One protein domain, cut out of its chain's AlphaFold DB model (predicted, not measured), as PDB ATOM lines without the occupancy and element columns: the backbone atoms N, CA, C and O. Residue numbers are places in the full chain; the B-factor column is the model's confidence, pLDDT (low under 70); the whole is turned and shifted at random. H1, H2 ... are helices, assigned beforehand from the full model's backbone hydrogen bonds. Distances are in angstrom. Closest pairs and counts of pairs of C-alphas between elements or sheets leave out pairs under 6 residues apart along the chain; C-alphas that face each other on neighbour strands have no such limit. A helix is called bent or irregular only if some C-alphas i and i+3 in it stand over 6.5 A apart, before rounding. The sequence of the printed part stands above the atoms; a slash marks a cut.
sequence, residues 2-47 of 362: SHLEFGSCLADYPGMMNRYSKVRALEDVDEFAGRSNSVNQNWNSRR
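What this domain is: This is residues 2 to 47 of the 362 residues of an uncharacterized protein of Monilinia fructicola (UniProt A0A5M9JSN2). The model is an open, stretched-out chain in which one straight helix, H2, runs along the long axis, with the shorter helix H1 set at its first end like the short stroke of an L. Beyond the other end of H2 the chain runs out to H3, a single small turn, and then residues 37 to 47 loop back toward the last residues of H2 with no named element. The printed part has 46 residues with three named helices, in the order H1, H2, H3, and no named strand; the class is all helix. The whole is extended, with a radius of gyration of the C-alphas of 15.6 A and spans of 45 by 18 by 13 A.

How they stand to each other: H1, residues 3 to 11, comes first and is joined by a tight link of one residue, Asp 12, to H2, residues 13 to 27. The two are close but not clearly touching, with 2 pairs of C-alphas within 8 A. Their closest C-alphas, those of Cys 9 and Met 16, are 7.1 A apart. Their lines are about perpendicular, at 80 degrees. A tight link of five residues leads from H2 to H3, residues 33 to 36, and H2 and H3 are apart. H1 and H3 are apart as well. In H1, 2 of 5 pairs of O i and N i+4 are within hydrogen-bond range, beside 4 of 6 pairs of O i and N i+3; in H2, 9 of 11 pairs of O i and N i+4 are. H3 is too short for such a pair, and its one pair of O i and N i+3 is not within range.

Where its parts are: H1 begins at C-alpha 3, at (-20.692, 44.762, 44.499), and measures 13.0 A from first to last C-alpha. H2, the longest helix with 15 residues, measures 21.6 A, from C-alpha 13 at (-8.169, 32.456, 45.516) to C-alpha 27 at (9.851, 43.042, 40.218). H3 is irregular: its C-alphas 33 and 36 are 7.1 A apart, where a regular helix has about 5 A. It ends at C-alpha 36, at (19.956, 41.960, 23.339).

The domain as a whole: The outline is a rod, and the two C-alphas farthest apart, those of His 3 and Ser 36, are 45.9 A from each other. The first and last printed C-alphas, those of Ser 2 and Arg 47, are 29.8 A apart. Residues 2 to 22 stand free, of which 3 to 11 belong to H1 and 13 to 22 to H2, and residues 35 to 40 stand free too. The printed part has no cut, and neither link between the helices is long. The mean pLDDT of the printed part is 77.0; residue 9 and residues 32 to 44 are under 70, while H2 has a mean of 90.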
ATOM      1  N   SER A   2     -20.491  45.794  39.699       85.38
ATOM      2  CA  SER A   2     -21.421  45.499  40.791       85.38
ATOM      3  C   SER A   2     -20.661  45.069  42.055       85.38
ATOM      4  O   SER A   2     -19.546  44.551  41.982       85.38
ATOM      5  N   HIS A   3     -21.267  45.243  43.234       75.25
ATOM      6  CA  HIS A   3     -20.692  44.762  44.499       75.25
ATOM      7  C   HIS A   3     -20.420  43.250  44.495       75.25
ATOM      8  O   HIS A   3     -19.486  42.794  45.153       75.25
ATOM      9  N   LEU A   4     -21.213  42.479  43.744       76.00
ATOM     10  CA  LEU A   4     -21.061  41.031  43.638       76.00
ATOM     11  C   LEU A   4     -19.844  40.645  42.784       76.00
ATOM     12  O   LEU A   4     -19.117  39.729  43.151       76.00
ATOM     13  N   GLU A   5     -19.580  41.377  41.699       76.56
ATOM     14  CA  GLU A   5     -18.371  41.211  40.876       76.56
ATOM     15  C   GLU A   5     -17.096  41.582  41.643       76.56
ATOM     16  O   GLU A   5     -16.062  40.938  41.489       76.56
ATOM     17  N   PHE A   6     -17.164  42.609  42.495       71.38
ATOM     18  CA  PHE A   6     -16.043  42.971  43.360       71.38
ATOM     19  C   PHE A   6     -15.847  41.949  44.490       71.38
ATOM     20  O   PHE A   6     -14.725  41.558  44.786       71.38
ATOM     21  N   GLY A   7     -16.926  41.461  45.107       74.69
ATOM     22  CA  GLY A   7     -16.847  40.450  46.163       74.69
ATOM     23  C   GLY A   7     -16.388  39.074  45.666       74.69
ATOM     24  O   GLY A   7     -15.671  38.371  46.378       74.69
ATOM     25  N   SER A   8     -16.738  38.695  44.434       77.31
ATOM     26  CA  SER A   8     -16.362  37.398  43.858       77.31
ATOM     27  C   SER A   8     -14.854  37.265  43.632       77.31
ATOM     28  O   SER A   8     -14.322  36.155  43.698       77.31
ATOM     29  N   CYS A   9     -14.123  38.375  43.466       69.94
ATOM     30  CA  CYS A   9     -12.672  38.332  43.303       69.94
ATOM     31  C   CYS A   9     -11.928  37.883  44.572       69.94
ATOM     32  O   CYS A   9     -10.783  37.447  44.467       69.94
ATOM     33  N   LEU A  10     -12.559  37.990  45.750       77.38
ATOM     34  CA  LEU A  10     -12.041  37.452  47.014       77.38
ATOM     35  C   LEU A  10     -12.298  35.945  47.146       77.38
ATOM     36  O   LEU A  10     -11.580  35.268  47.880       77.38
ATOM     37  N   ALA A  11     -13.305  35.420  46.442       82.56
ATOM     38  CA  ALA A  11     -13.621  33.993  46.421       82.56
ATOM     39  C   ALA A  11     -12.733  33.207  45.435       82.56
ATOM     40  O   ALA A  11     -12.452  32.032  45.666       82.56
ATOM     41  N   ASP A  12     -12.240  33.849  44.370       88.62
ATOM     42  CA  ASP A  12     -11.274  33.264  43.431       88.62
ATOM     43  C   ASP A  12      -9.829  33.368  43.957       88.62
ATOM     44  O   ASP A  12      -9.015  34.193  43.526       88.62
ATOM     45  N   TYR A  13      -9.507  32.510  44.928       84.94
ATOM     46  CA  TYR A  13      -8.169  32.456  45.516       84.94
ATOM     47  C   TYR A  13      -7.066  32.082  44.500       84.94
ATOM     48  O   TYR A  13      -6.050  32.787  44.457       84.94
ATOM     49  N   PRO A  14      -7.223  31.046  43.646       88.94
ATOM     50  CA  PRO A  14      -6.216  30.718  42.638       88.94
ATOM     51  C   PRO A  14      -5.969  31.860  41.646       88.94
ATOM     52  O   PRO A  14      -4.813  32.159  41.332       88.94
ATOM     53  N   GLY A  15      -7.021  32.545  41.186       90.06
ATOM     54  CA  GLY A  15      -6.888  33.688  40.288       90.06
ATOM     55  C   GLY A  15      -6.242  34.899  40.960       90.06
ATOM     56  O   GLY A  15      -5.377  35.545  40.361       90.06
ATOM     57  N   MET A  16      -6.571  35.186  42.225       87.81
ATOM     58  CA  MET A  16      -5.879  36.213  43.014       87.81
ATOM     59  C   MET A  16      -4.380  35.917  43.140       87.81
ATOM     60  O   MET A  16      -3.565  36.807  42.890       87.81
ATOM     61  N   MET A  17      -4.014  34.670  43.443       87.88
ATOM     62  CA  MET A  17      -2.615  34.259  43.545       87.88
ATOM     63  C   MET A  17      -1.890  34.349  42.193       87.88
ATOM     64  O   MET A  17      -0.776  34.857  42.134       87.88
ATOM     65  N   ASN A  18      -2.525  33.941  41.089       91.12
ATOM     66  CA  ASN A  18      -1.957  34.069  39.740       91.12
ATOM     67  C   ASN A  18      -1.691  35.539  39.373       91.12
ATOM     68  O   ASN A  18      -0.612  35.876  38.884       91.12
ATOM     69  N   ARG A  19      -2.646  36.432  39.663       90.81
ATOM     70  CA  ARG A  19      -2.469  37.878  39.464       90.81
ATOM     71  C   ARG A  19      -1.322  38.426  40.308       90.81
ATOM     72  O   ARG A  19      -0.502  39.167  39.774       90.81
ATOM     73  N   TYR A  20      -1.231  38.028  41.578       90.62
ATOM     74  CA  TYR A  20      -0.104  38.407  42.428       90.62
ATOM     75  C   TYR A  20       1.228  37.925  41.842       90.62
ATOM     76  O   TYR A  20       2.143  38.727  41.700       90.62
ATOM     77  N   SER A  21       1.327  36.661  41.417       90.56
ATOM     78  CA  SER A  21       2.541  36.113  40.800       90.56
ATOM     79  C   SER A  21       2.955  36.872  39.537       90.56
ATOM     80  O   SER A  21       4.141  37.121  39.342       90.56
ATOM     81  N   LYS A  22       1.996  37.290  38.701       91.38
ATOM     82  CA  LYS A  22       2.272  38.120  37.516       91.38
ATOM     83  C   LYS A  22       2.849  39.481  37.893       91.38
ATOM     84  O   LYS A  22       3.825  39.900  37.288       91.38
ATOM     85  N   VAL A  23       2.274  40.154  38.893       91.19
ATOM     86  CA  VAL A  23       2.803  41.436  39.389       91.19
ATOM     87  C   VAL A  23       4.180  41.236  40.025       91.19
ATOM     88  O   VAL A  23       5.098  41.995  39.739       91.19
ATOM     89  N   ARG A  24       4.361  40.167  40.810       92.00
ATOM     90  CA  ARG A  24       5.633  39.817  41.447       92.00
ATOM     91  C   ARG A  24       6.741  39.537  40.438       92.00
ATOM     92  O   ARG A  24       7.856  39.992  40.667       92.00
ATOM     93  N   ALA A  25       6.430  38.882  39.320       90.50
ATOM     94  CA  ALA A  25       7.387  38.631  38.246       90.50
ATOM     95  C   ALA A  25       7.935  39.924  37.618       90.50
ATOM     96  O   ALA A  25       9.068  39.925  37.150       90.50
ATOM     97  N   LEU A  26       7.176  41.029  37.646       91.12
ATOM     98  CA  LEU A  26       7.644  42.327  37.146       91.12
ATOM     99  C   LEU A  26       8.726  42.945  38.037       91.12
ATOM    100  O   LEU A  26       9.487  43.779  37.554       91.12
ATOM    101  N   GLU A  27       8.814  42.546  39.308       90.19
ATOM    102  CA  GLU A  27       9.851  43.042  40.218       90.19
ATOM    103  C   GLU A  27      11.169  42.257  40.112       90.19
ATOM    104  O   GLU A  27      12.228  42.797  40.418       90.19
ATOM    105  N   ASP A  28      11.131  41.013  39.618       85.69
ATOM    106  CA  ASP A  28      12.329  40.180  39.405       85.69
ATOM    107  C   ASP A  28      12.982  40.398  38.026       85.69
ATOM    108  O   ASP A  28      13.941  39.707  37.680       85.69
ATOM    109  N   VAL A  29      12.469  41.330  37.212       85.88
ATOM    110  CA  VAL A  29      13.015  41.581  35.875       85.88
ATOM    111  C   VAL A  29      14.405  42.207  35.974       85.88
ATOM    112  O   VAL A  29      14.576  43.283  36.547       85.88
ATOM    113  N   ASP A  30      15.390  41.540  35.372       79.38
ATOM    114  CA  ASP A  30      16.736  42.077  35.209       79.38
ATOM    115  C   ASP A  30      16.779  43.078  34.046       79.38
ATOM    116  O   ASP A  30      16.705  42.716  32.869       79.38
ATOM    117  N   GLU A  31      16.914  44.357  34.389       74.75
ATOM    118  CA  GLU A  31      16.971  45.463  33.431       74.75
ATOM    119  C   GLU A  31      18.239  45.421  32.559       74.75
ATOM    120  O   GLU A  31      18.239  45.942  31.443       74.75
ATOM    121  N   PHE A  32      19.308  44.753  33.008       69.56
ATOM    122  CA  PHE A  32      20.563  44.652  32.258       69.56
ATOM    123  C   PHE A  32      20.529  43.558  31.180       69.56
ATOM    124  O   PHE A  32      21.204  43.680  30.153       69.56
ATOM    125  N   ALA A  33      19.697  42.526  31.352       67.56
ATOM    126  CA  ALA A  33      19.538  41.439  30.385       67.56
ATOM    127  C   ALA A  33      18.842  41.882  29.074       67.56
ATOM    128  O   ALA A  33      18.991  41.239  28.031       67.56
ATOM    129  N   GLY A  34      18.111  43.005  29.091       59.09
ATOM    130  CA  GLY A  34      17.311  43.519  27.969       59.09
ATOM    131  C   GLY A  34      18.084  44.168  26.806       59.09
ATOM    132  O   GLY A  34      17.474  44.511  25.790       59.09
ATOM    133  N   ARG A  35      19.419  44.321  26.894       57.09
ATOM    134  CA  ARG A  35      20.240  44.924  25.815       57.09
ATOM    135  C   ARG A  35      20.264  44.105  24.512       57.09
ATOM    136  O   ARG A  35      20.616  44.656  23.475       57.09
ATOM    137  N   SER A  36      19.869  42.827  24.526       54.69
ATOM    138  CA  SER A  36      19.956  41.960  23.339       54.69
ATOM    139  C   SER A  36      18.819  42.134  22.319       54.69
ATOM    140  O   SER A  36      19.012  41.747  21.172       54.69
ATOM    141  N   ASN A  37      17.650  42.677  22.689       53.25
ATOM    142  CA  ASN A  37      16.474  42.734  21.805       53.25
ATOM    143  C   ASN A  37      15.784  44.109  21.875       53.25
ATOM    144  O   ASN A  37      14.896  44.340  22.694       53.25
ATOM    145  N   SER A  38      16.185  45.027  20.993       54.97
ATOM    146  CA  SER A  38      15.755  46.437  20.968       54.97
ATOM    147  C   SER A  38      14.286  46.677  20.583       54.97
ATOM    148  O   SER A  38      13.792  47.787  20.747       54.97
ATOM    149  N   VAL A  39      13.563  45.661  20.100       56.47
ATOM    150  CA  VAL A  39      12.213  45.835  19.524       56.47
ATOM    151  C   VAL A  39      11.084  45.747  20.572       56.47
ATOM    152  O   VAL A  39       9.992  46.241  20.324       56.47
ATOM    153  N   ASN A  40      11.335  45.194  21.770       52.19
ATOM    154  CA  ASN A  40      10.310  44.971  22.813       52.19
ATOM    155  C   ASN A  40      10.678  45.555  24.198       52.19
ATOM    156  O   ASN A  40      10.212  45.065  25.226       52.19
ATOM    157  N   GLN A  41      11.520  46.592  24.263       54.97
ATOM    158  CA  GLN A  41      12.031  47.097  25.550       54.97
ATOM    159  C   GLN A  41      10.964  47.723  26.470       54.97
ATOM    160  O   GLN A  41      11.127  47.704  27.687       54.97
ATOM    161  N   ASN A  42       9.846  48.215  25.928       54.41
ATOM    162  CA  ASN A  42       8.866  48.970  26.720       54.41
ATOM    163  C   ASN A  42       7.901  48.119  27.563       54.41
ATOM    164  O   ASN A  42       7.228  48.662  28.438       54.41
ATOM    165  N   TRP A  43       7.792  46.809  27.324       54.25
ATOM    166  CA  TRP A  43       6.837  45.960  28.056       54.25
ATOM    167  C   TRP A  43       7.460  45.147  29.192       54.25
ATOM    168  O   TRP A  43       6.728  44.665  30.052       54.25
ATOM    169  N   ASN A  44       8.792  45.079  29.246       66.19
ATOM    170  CA  ASN A  44       9.546  44.322  30.247       66.19
ATOM    171  C   ASN A  44      10.347  45.234  31.189       66.19
ATOM    172  O   ASN A  44      11.385  44.832  31.698       66.19
ATOM    173  N   SER A  45       9.917  46.474  31.414       79.25
ATOM    174  CA  SER A  45      10.556  47.311  32.434       79.25
ATOM    175  C   SER A  45      10.276  46.741  33.824       79.25
ATOM    176  O   SER A  45       9.128  46.385  34.124       79.25
ATOM    177  N   ARG A  46      11.307  46.683  34.673       88.62
ATOM    178  CA  ARG A  46      11.155  46.265  36.065       88.62
ATOM    179  C   ARG A  46      10.166  47.191  36.766       88.62
ATOM    180  O   ARG A  46      10.267  48.414  36.678       88.62
ATOM    181  N   ARG A  47       9.188  46.616  37.466       90.38
ATOM    182  CA  ARG A  47       8.200  47.373  38.242       90.38
ATOM    183  C   ARG A  47       8.344  47.058  39.714       90.38
ATOM    184  O   ARG A  47       7.979  45.972  40.155       90.38
TER     185      ARG A  47